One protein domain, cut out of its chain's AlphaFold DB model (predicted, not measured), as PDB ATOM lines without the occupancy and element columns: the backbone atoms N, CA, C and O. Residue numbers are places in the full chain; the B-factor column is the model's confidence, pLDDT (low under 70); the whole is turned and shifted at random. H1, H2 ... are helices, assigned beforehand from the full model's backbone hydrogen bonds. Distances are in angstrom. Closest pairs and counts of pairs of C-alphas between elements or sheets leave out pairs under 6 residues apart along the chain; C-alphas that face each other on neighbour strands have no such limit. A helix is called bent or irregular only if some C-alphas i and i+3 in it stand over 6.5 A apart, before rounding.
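AT A GLANCE: This is residues 10 to 85 of the 114 residues of an uncharacterized protein of uncultured Friedmanniella sp (UniProt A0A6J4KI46). The longest helix, H5, makes one side of a compact, rounded body and crosses H2 and the short H1, which sits in the middle; little H3 and H4 pack on H1. You have 76 residues, with five named helices, H1 to H5 in chain order, and no named strand: all helix. The radius of gyration of the C-alphas is 11.2 A; the spans are 31 by 22 by 21 A.

HOW THE PARTS SIT: Start at H5, residues 69 to 84: it touches H2, residues 33 to 43, at a steep tilt of 50 degrees, closest at C-alphas 33 and 79, 5.9 A. H5 touches H1, residues 10 to 18, at a steep 61 degrees, closest at C-alphas 13 and 76, 6.0 A. H1 touches H3, residues 50 to 54, closest at C-alphas 17 and 53, 5.4 A. H1 only just touches H4, residues 61 to 64, with 3 pairs of C-alphas within 8 A, the closest 12 and 63, 5.3 A. Every O i to N i+4 pair is within hydrogen-bond range in H1 and H5, 5 of 7 in H2, 0 of 1 in H3, where 2 of 2 O i to N i+3 pairs are; H4 is too short.

IN THESE COORDINATES: Find C-alpha 69 at (280.861, 355.899, 311.993); H5 runs 22.3 A to C-alpha 84 at (277.413, 374.354, 323.951). H2, 15.6 A long, is only just irregular: C-alphas 39 and 42 are 6.8 A apart.

THE WHOLE: The printed part has no cut; the link H1 to H2 is long, and no printed residue is under pLDDT 70.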
ATOM      1  N   HIS A  10     268.528 362.233 312.922       90.88
ATOM      2  CA  HIS A  10     268.273 363.170 314.016       90.88
ATOM      3  C   HIS A  10     268.087 362.481 315.365       90.88
ATOM      4  O   HIS A  10     268.600 362.982 316.361       90.88
ATOM      5  N   GLN A  11     267.433 361.316 315.409       92.31
ATOM      6  CA  GLN A  11     267.279 360.557 316.654       92.31
ATOM      7  C   GLN A  11     268.624 360.029 317.152       92.31
ATOM      8  O   GLN A  11     268.932 360.157 318.335       92.31
ATOM      9  N   ALA A  12     269.446 359.486 316.250       91.94
ATOM     10  CA  ALA A  12     270.784 359.014 316.575       91.94
ATOM     11  C   ALA A  12     271.663 360.163 317.095       91.94
ATOM     12  O   ALA A  12     272.285 360.050 318.149       91.94
ATOM     13  N   LEU A  13     271.675 361.308 316.411       92.75
ATOM     14  CA  LEU A  13     272.461 362.461 316.848       92.75
ATOM     15  C   LEU A  13     271.973 363.037 318.178       92.75
ATOM     16  O   LEU A  13     272.796 363.343 319.041       92.75
ATOM     17  N   ALA A  14     270.658 363.149 318.373       92.88
ATOM     18  CA  ALA A  14     270.098 363.601 319.639       92.88
ATOM     19  C   ALA A  14     270.477 362.648 320.779       92.88
ATOM     20  O   ALA A  14     270.964 363.107 321.812       92.88
ATOM     21  N   TYR A  15     270.359 361.335 320.569       94.12
ATOM     22  CA  TYR A  15     270.747 360.334 321.558       94.12
ATOM     23  C   TYR A  15     272.248 360.386 321.869       94.12
ATOM     24  O   TYR A  15     272.639 360.452 323.027       94.12
ATOM     25  N   ALA A  16     273.108 360.447 320.851       93.31
ATOM     26  CA  ALA A  16     274.560 360.497 321.028       93.31
ATOM     27  C   ALA A  16     275.050 361.750 321.790       93.31
ATOM     28  O   ALA A  16     276.153 361.765 322.352       93.31
ATOM     29  N   VAL A  17     274.256 362.824 321.789       92.75
ATOM     30  CA  VAL A  17     274.579 364.087 322.464       92.75
ATOM     31  C   VAL A  17     273.888 364.234 323.820       92.75
ATOM     32  O   VAL A  17     274.447 364.886 324.692       92.75
ATOM     33  N   THR A  18     272.717 363.633 324.020       92.31
ATOM     34  CA  THR A  18     271.893 363.859 325.224       92.31
ATOM     35  C   THR A  18     271.639 362.606 326.060       92.31
ATOM     36  O   THR A  18     271.177 362.724 327.188       92.31
ATOM     37  N   GLY A  19     271.881 361.414 325.512       92.44
ATOM     38  CA  GLY A  19     271.497 360.128 326.105       92.44
ATOM     39  C   GLY A  19     269.991 359.844 326.055       92.44
ATOM     40  O   GLY A  19     269.549 358.779 326.485       92.44
ATOM     41  N   VAL A  20     269.192 360.775 325.518       91.69
ATOM     42  CA  VAL A  20     267.730 360.703 325.480       91.69
ATOM     43  C   VAL A  20     267.250 360.411 324.064       91.69
ATOM     44  O   VAL A  20     267.736 360.971 323.079       91.69
ATOM     45  N   ARG A  21     266.267 359.512 323.955       90.25
ATOM     46  CA  ARG A  21     265.617 359.181 322.687       90.25
ATOM     47  C   ARG A  21     264.431 360.113 322.464       90.25
ATOM     48  O   ARG A  21     263.517 360.158 323.278       90.25
ATOM     49  N   PHE A  22     264.436 360.820 321.339       89.12
ATOM     50  CA  PHE A  22     263.336 361.693 320.933       89.12
ATOM     51  C   PHE A  22     262.647 361.119 319.695       89.12
ATOM     52  O   PHE A  22     263.049 361.390 318.566       89.12
ATOM     53  N   GLU A  23     261.607 360.316 319.910       87.12
ATOM     54  CA  GLU A  23     260.867 359.649 318.825       87.12
ATOM     55  C   GLU A  23     260.104 360.644 317.932       87.12
ATOM     56  O   GLU A  23     259.923 360.406 316.738       87.12
ATOM     57  N   ASP A  24     259.743 361.800 318.495       88.00
ATOM     58  CA  ASP A  24     259.090 362.926 317.817       88.00
ATOM     59  C   ASP A  24     259.967 363.587 316.736       88.00
ATOM     60  O   ASP A  24     259.452 364.258 315.847       88.00
ATOM     61  N   LEU A  25     261.289 363.364 316.746       83.94
ATOM     62  CA  LEU A  25     262.180 363.946 315.736       83.94
ATOM     63  C   LEU A  25     261.979 363.352 314.339       83.94
ATOM     64  O   LEU A  25     262.529 363.897 313.393       83.94
ATOM     65  N   GLY A  26     261.206 362.277 314.173       77.12
ATOM     66  CA  GLY A  26     260.929 361.693 312.860       77.12
ATOM     67  C   GLY A  26     262.122 360.939 312.260       77.12
ATOM     68  O   GLY A  26     263.044 360.538 312.974       77.12
ATOM     69  N   ARG A  27     262.063 360.672 310.949       77.25
ATOM     70  CA  ARG A  27     263.076 359.915 310.189       77.25
ATOM     71  C   ARG A  27     263.684 360.812 309.109       77.25
ATOM     72  O   ARG A  27     262.948 361.554 308.461       77.25
ATOM     73  N   GLN A  28     265.005 360.764 308.931       80.12
ATOM     74  CA  GLN A  28     265.736 361.605 307.979       80.12
ATOM     75  C   GLN A  28     266.923 360.858 307.387       80.12
ATOM     76  O   GLN A  28     267.833 360.453 308.106       80.12
ATOM     77  N   ASP A  29     267.007 360.820 306.060       77.00
ATOM     78  CA  ASP A  29     268.146 360.223 305.357       77.00
ATOM     79  C   ASP A  29     269.446 361.038 305.467       77.00
ATOM     80  O   ASP A  29     270.522 360.537 305.134       77.00
ATOM     81  N   ARG A  30     269.381 362.296 305.932       82.38
ATOM     82  CA  ARG A  30     270.549 363.174 306.106       82.38
ATOM     83  C   ARG A  30     270.475 363.995 307.395       82.38
ATOM     84  O   ARG A  30     269.383 364.409 307.786       82.38
ATOM     85  N   PRO A  31     271.625 364.297 308.022       85.12
ATOM     86  CA  PRO A  31     271.661 365.159 309.190       85.12
ATOM     87  C   PRO A  31     271.559 366.636 308.795       85.12
ATOM     88  O   PRO A  31     272.432 367.175 308.119       85.12
ATOM     89  N   ASP A  32     270.518 367.302 309.281       90.19
ATOM     90  CA  ASP A  32     270.449 368.765 309.365       90.19
ATOM     91  C   ASP A  32     270.763 369.207 310.803       90.19
ATOM     92  O   ASP A  32     269.950 369.016 311.713       90.19
ATOM     93  N   ILE A  33     271.971 369.733 311.011       91.50
ATOM     94  CA  ILE A  33     272.487 370.066 312.343       91.50
ATOM     95  C   ILE A  33     271.838 371.328 312.903       91.50
ATOM     96  O   ILE A  33     271.581 371.390 314.104       91.50
ATOM     97  N   ASP A  34     271.570 372.325 312.064       90.88
ATOM     98  CA  ASP A  34     271.023 373.601 312.520       90.88
ATOM     99  C   ASP A  34     269.548 373.439 312.912       90.88
ATOM    100  O   ASP A  34     269.145 373.893 313.987       90.88
ATOM    101  N   THR A  35     268.779 372.683 312.122       91.00
ATOM    102  CA  THR A  35     267.406 372.296 312.478       91.00
ATOM    103  C   THR A  35     267.381 371.484 313.773       91.00
ATOM    104  O   THR A  35     266.622 371.797 314.692       91.00
ATOM    105  N   LEU A  36     268.248 370.474 313.902       92.56
ATOM    106  CA  LEU A  36     268.303 369.652 315.112       92.56
ATOM    107  C   LEU A  36     268.719 370.463 316.349       92.56
ATOM    108  O   LEU A  36     268.131 370.309 317.419       92.56
ATOM    109  N   ALA A  37     269.689 371.367 316.217       92.94
ATOM    110  CA  ALA A  37     270.105 372.239 317.309       92.94
ATOM    111  C   ALA A  37     268.969 373.171 317.760       92.94
ATOM    112  O   ALA A  37     268.768 373.353 318.963       92.94
ATOM    113  N   ALA A  38     268.199 373.731 316.820       92.00
ATOM    114  CA  ALA A  38     267.031 374.553 317.131       92.00
ATOM    115  C   ALA A  38     265.944 373.757 317.875       92.00
ATOM    116  O   ALA A  38     265.348 374.277 318.817       92.00
ATOM    117  N   LEU A  39     265.736 372.487 317.509       92.06
ATOM    118  CA  LEU A  39     264.793 371.588 318.179       92.06
ATOM    119  C   LEU A  39     265.253 371.172 319.584       92.06
ATOM    120  O   LEU A  39     264.419 370.989 320.472       92.06
ATOM    121  N   LEU A  40     266.558 371.001 319.808       92.19
ATOM    122  CA  LEU A  40     267.093 370.561 321.101       92.19
ATOM    123  C   LEU A  40     267.272 371.709 322.100       92.19
ATOM    124  O   LEU A  40     267.047 371.502 323.290       92.19
ATOM    125  N   ARG A  41     267.609 372.924 321.650       91.44
ATOM    126  CA  ARG A  41     267.804 374.100 322.522       91.44
ATOM    127  C   ARG A  41     266.712 374.322 323.579       91.44
ATOM    128  O   ARG A  41     267.084 374.470 324.736       91.44
ATOM    129  N   PRO A  42     265.406 374.334 323.252       91.25
ATOM    130  CA  PRO A  42     264.362 374.558 324.256       91.25
ATOM    131  C   PRO A  42     264.175 373.385 325.233       91.25
ATOM    132  O   PRO A  42     263.511 373.550 326.253       91.25
ATOM    133  N   ARG A  43     264.729 372.206 324.920       90.31
ATOM    134  CA  ARG A  43     264.662 370.992 325.750       90.31
ATOM    135  C   ARG A  43     265.846 370.890 326.718       90.31
ATOM    136  O   ARG A  43     265.749 370.219 327.744       90.31
ATOM    137  N   LEU A  44     266.951 371.583 326.437       89.44
ATOM    138  CA  LEU A  44     268.090 371.687 327.352       89.44
ATOM    139  C   LEU A  44     267.702 372.483 328.608       89.44
ATOM    140  O   LEU A  44     267.120 373.559 328.522       89.44
ATOM    141  N   GLY A  45     268.013 371.941 329.784       84.88
ATOM    142  CA  GLY A  45     267.627 372.472 331.094       84.88
ATOM    143  C   GLY A  45     266.186 372.162 331.514       84.88
ATOM    144  O   GLY A  45     265.854 372.338 332.684       84.88
ATOM    145  N   ARG A  46     265.340 371.683 330.592       88.94
ATOM    146  CA  ARG A  46     263.964 371.248 330.873       88.94
ATOM    147  C   ARG A  46     263.854 369.729 330.937       88.94
ATOM    148  O   ARG A  46     263.391 369.193 331.936       88.94
ATOM    149  N   ASP A  47     264.276 369.072 329.862       87.38
ATOM    150  CA  ASP A  47     264.163 367.626 329.657       87.38
ATOM    151  C   ASP A  47     265.541 366.942 329.664       87.38
ATOM    152  O   ASP A  47     265.648 365.754 329.953       87.38
ATOM    153  N   VAL A  48     266.605 367.691 329.350       89.69
ATOM    154  CA  VAL A  48     267.991 367.206 329.283       89.69
ATOM    155  C   VAL A  48     268.893 368.122 330.097       89.69
ATOM    156  O   VAL A  48     268.895 369.333 329.876       89.69
ATOM    157  N   ASP A  49     269.702 367.562 330.993       89.81
ATOM    158  CA  ASP A  49     270.711 368.335 331.720       89.81
ATOM    159  C   ASP A  49     271.809 368.825 330.743       89.81
ATOM    160  O   ASP A  49     272.381 368.011 330.012       89.81
ATOM    161  N   PRO A  50     272.136 370.132 330.694       87.69
ATOM    162  CA  PRO A  50     273.200 370.656 329.837       87.69
ATOM    163  C   PRO A  50     274.566 369.976 330.032       87.69
ATOM    164  O   PRO A  50     275.361 369.938 329.093       87.69
ATOM    165  N   ALA A  51     274.844 369.419 331.216       88.00
ATOM    166  CA  ALA A  51     276.063 368.661 331.488       88.00
ATOM    167  C   ALA A  51     276.171 367.380 330.637       88.00
ATOM    168  O   ALA A  51     277.282 366.921 330.354       88.00
ATOM    169  N   GLU A  52     275.046 366.832 330.165       88.50
ATOM    170  CA  GLU A  52     275.028 365.644 329.306       88.50
ATOM    171  C   GLU A  52     275.678 365.891 327.942       88.50
ATOM    172  O   GLU A  52     276.239 364.959 327.369       88.50
ATOM    173  N   LEU A  53     275.722 367.144 327.467       87.56
ATOM    174  CA  LEU A  53     276.376 367.504 326.201       87.56
ATOM    175  C   LEU A  53     277.876 367.154 326.184       87.56
ATOM    176  O   LEU A  53     278.450 366.918 325.116       87.56
ATOM    177  N   ALA A  54     278.516 367.126 327.358       85.75
ATOM    178  CA  ALA A  54     279.927 366.781 327.508       85.75
ATOM    179  C   ALA A  54     280.168 365.262 327.597       85.75
ATOM    180  O   ALA A  54     281.287 364.802 327.353       85.75
ATOM    181  N   ARG A  55     279.141 364.468 327.923       87.81
ATOM    182  CA  ARG A  55     279.250 363.013 328.093       87.81
ATOM    183  C   ARG A  55     279.136 362.289 326.761       87.81
ATOM    184  O   ARG A  55     278.456 362.738 325.848       87.81
ATOM    185  N   ALA A  56     279.839 361.170 326.612       85.94
ATOM    186  CA  ALA A  56     279.701 360.303 325.445       85.94
ATOM    187  C   ALA A  56     278.571 359.293 325.678       85.94
ATOM    188  O   ALA A  56     278.615 358.550 326.655       85.94
ATOM    189  N   HIS A  57     277.606 359.248 324.759       91.12
ATOM    190  CA  HIS A  57     276.470 358.328 324.818       91.12
ATOM    191  C   HIS A  57     276.589 357.294 323.693       91.12
ATOM    192  O   HIS A  57     276.441 357.660 322.522       91.12
ATOM    193  N   PRO A  58     276.914 356.024 324.000       88.94
ATOM    194  CA  PRO A  58     277.043 354.989 322.983       88.94
ATOM    195  C   PRO A  58     275.681 354.704 322.352       88.94
ATOM    196  O   PRO A  58     274.706 354.454 323.054       88.94
ATOM    197  N   LEU A  59     275.613 354.730 321.023       88.25
ATOM    198  CA  LEU A  59     274.365 354.505 320.302       88.25
ATOM    199  C   LEU A  59     273.883 353.056 320.435       88.25
ATOM    200  O   LEU A  59     274.679 352.136 320.225       88.25
ATOM    201  N   PRO A  60     272.585 352.834 320.701       88.25
ATOM    202  CA  PRO A  60     271.993 351.515 320.574       88.25
ATOM    203  C   PRO A  60     272.011 351.063 319.106       88.25
ATOM    204  O   PRO A  60     271.985 351.878 318.178       88.25
ATOM    205  N   GLY A  61     272.085 349.746 318.896       83.75
ATOM    206  CA  GLY A  61     272.329 349.156 317.575       83.75
ATOM    207  C   GLY A  61     271.275 349.500 316.519       83.75
ATOM    208  O   GLY A  61     271.618 349.623 315.347       83.75
ATOM    209  N   ASP A  62     270.024 349.722 316.930       85.50
ATOM    210  CA  ASP A  62     268.940 350.138 316.036       85.50
ATOM    211  C   ASP A  62     269.137 351.564 315.500       85.50
ATOM    212  O   ASP A  62     268.864 351.824 314.331       85.50
ATOM    213  N   LEU A  63     269.669 352.480 316.319       85.50
ATOM    214  CA  LEU A  63     269.964 353.853 315.897       85.50
ATOM    215  C   LEU A  63     271.265 353.945 315.096       85.50
ATOM    216  O   LEU A  63     271.414 354.855 314.289       85.50
ATOM    217  N   ALA A  64     272.204 353.023 315.313       85.94
ATOM    218  CA  ALA A  64     273.468 352.968 314.580       85.94
ATOM    219  C   ALA A  64     273.331 352.358 313.170       85.94
ATOM    220  O   ALA A  64     274.249 352.475 312.354       85.94
ATOM    221  N   GLN A  65     272.213 351.692 312.872       85.50
ATOM    222  CA  GLN A  65     272.023 350.969 311.620       85.50
ATOM    223  C   GLN A  65     272.032 351.918 310.411       85.50
ATOM    224  O   GLN A  65     271.282 352.887 310.348       85.50
ATOM    225  N   GLY A  66     272.898 351.630 309.433       81.00
ATOM    226  CA  GLY A  66     273.028 352.438 308.213       81.00
ATOM    227  C   GLY A  66     273.848 353.726 308.372       81.00
ATOM    228  O   GLY A  66     274.067 354.423 307.382       81.00
ATOM    229  N   LEU A  67     274.361 354.029 309.572       84.38
ATOM    230  CA  LEU A  67     275.175 355.218 309.822       84.38
ATOM    231  C   LEU A  67     276.671 354.943 309.651       84.38
ATOM    232  O   LEU A  67     277.248 354.056 310.279       84.38
ATOM    233  N   GLY A  68     277.332 355.767 308.837       86.69
ATOM    234  CA  GLY A  68     278.787 355.749 308.716       86.69
ATOM    235  C   GLY A  68     279.449 356.283 309.997       86.69
ATOM    236  O   GLY A  68     279.211 357.442 310.342       86.69
ATOM    237  N   PRO A  69     280.327 355.520 310.679       84.25
ATOM    238  CA  PRO A  69     280.861 355.899 311.993       84.25
ATOM    239  C   PRO A  69     281.666 357.206 311.967       84.25
ATOM    240  O   PRO A  69     281.577 358.011 312.890       84.25
ATOM    241  N   ALA A  70     282.402 357.463 310.880       88.44
ATOM    242  CA  ALA A  70     283.142 358.712 310.702       88.44
ATOM    243  C   ALA A  70     282.210 359.925 310.519       88.44
ATOM    244  O   ALA A  70     282.425 360.973 311.128       88.44
ATOM    245  N   GLN A  71     281.158 359.777 309.707       88.75
ATOM    246  CA  GLN A  71     280.187 360.847 309.454       88.75
ATOM    247  C   GLN A  71     279.383 361.162 310.714       88.75
ATOM    248  O   GLN A  71     279.195 362.327 311.057       88.75
ATOM    249  N   LEU A  72     278.975 360.121 311.439       89.06
ATOM    250  CA  LEU A  72     278.329 360.241 312.735       89.06
ATOM    251  C   LEU A  72     279.219 360.998 313.728       89.06
ATOM    252  O   LEU A  72     278.762 361.965 314.328       89.06
ATOM    253  N   GLY A  73     280.487 360.603 313.876       89.69
ATOM    254  CA  GLY A  73     281.419 361.281 314.781       89.69
ATOM    255  C   GLY A  73     281.576 362.770 314.457       89.69
ATOM    256  O   GLY A  73     281.520 363.610 315.357       89.69
ATOM    257  N   ALA A  74     281.690 363.112 313.171       91.62
ATOM    258  CA  ALA A  74     281.760 364.502 312.722       91.62
ATOM    259  C   ALA A  74     280.471 365.285 313.033       91.62
ATOM    260  O   ALA A  74     280.538 366.403 313.549       91.62
ATOM    261  N   ALA A  75     279.306 364.691 312.770       92.38
ATOM    262  CA  ALA A  75     278.005 365.305 313.018       92.38
ATOM    263  C   ALA A  75     277.717 365.496 314.519       92.38
ATOM    264  O   ALA A  75     277.219 366.549 314.916       92.38
ATOM    265  N   VAL A  76     278.093 364.535 315.369       92.81
ATOM    266  CA  VAL A  76     278.002 364.652 316.836       92.81
ATOM    267  C   VAL A  76     278.885 365.790 317.343       92.81
ATOM    268  O   VAL A  76     278.431 366.615 318.137       92.81
ATOM    269  N   ALA A  77     280.133 365.869 316.871       90.75
ATOM    270  CA  ALA A  77     281.047 366.938 317.261       90.75
ATOM    271  C   ALA A  77     280.509 368.320 316.855       90.75
ATOM    272  O   ALA A  77     280.577 369.263 317.643       90.75
ATOM    273  N   GLU A  78     279.942 368.439 315.654       92.19
ATOM    274  CA  GLU A  78     279.347 369.692 315.181       92.19
ATOM    275  C   GLU A  78     278.090 370.086 315.964       92.19
ATOM    276  O   GLU A  78     277.951 371.243 316.366       92.19
ATOM    277  N   LEU A  79     277.200 369.130 316.242       92.62
ATOM    278  CA  LEU A  79     275.995 369.382 317.027       92.62
ATOM    279  C   LEU A  79     276.338 369.852 318.447       92.62
ATOM    280  O   LEU A  79     275.765 370.831 318.923       92.62
ATOM    281  N   ARG A  80     277.322 369.222 319.103       91.50
ATOM    282  CA  ARG A  80     277.805 369.659 320.425       91.50
ATOM    283  C   ARG A  80     278.339 371.084 320.390       91.50
ATOM    284  O   ARG A  80     277.948 371.886 321.230       91.50
ATOM    285  N   ARG A  81     279.156 371.435 319.389       89.31
ATOM    286  CA  ARG A  81     279.641 372.817 319.212       89.31
ATOM    287  C   ARG A  81     278.491 373.818 319.078       89.31
ATOM    288  O   ARG A  81     278.529 374.876 319.700       89.31
ATOM    289  N   ARG A  82     277.449 373.489 318.304       91.38
ATOM    290  CA  ARG A  82     276.255 374.343 318.140       91.38
ATOM    291  C   ARG A  82     275.486 374.556 319.450       91.38
ATOM    292  O   ARG A  82     274.959 375.650 319.677       91.38
ATOM    293  N   LEU A  83     275.375 373.507 320.266       89.75
ATOM    294  CA  LEU A  83     274.571 373.501 321.492       89.75
ATOM    295  C   LEU A  83     275.305 374.104 322.692       89.75
ATOM    296  O   LEU A  83     274.700 374.867 323.437       89.75
ATOM    297  N   SER A  84     276.595 373.814 322.858       84.94
ATOM    298  CA  SER A  84     277.413 374.354 323.951       84.94
ATOM    299  C   SER A  84     277.833 375.813 323.731       84.94
ATOM    300  O   SER A  84     278.279 376.463 324.672       84.94
ATOM    301  N   GLY A  85     277.672 376.342 322.512       76.12
ATOM    302  CA  GLY A  85     278.138 377.680 322.153       76.12
ATOM    303  C   GLY A  85     279.664 377.740 321.990       76.12
ATOM    304  O   GLY A  85     280.340 376.710 322.054       76.12
TER     305      GLY A  85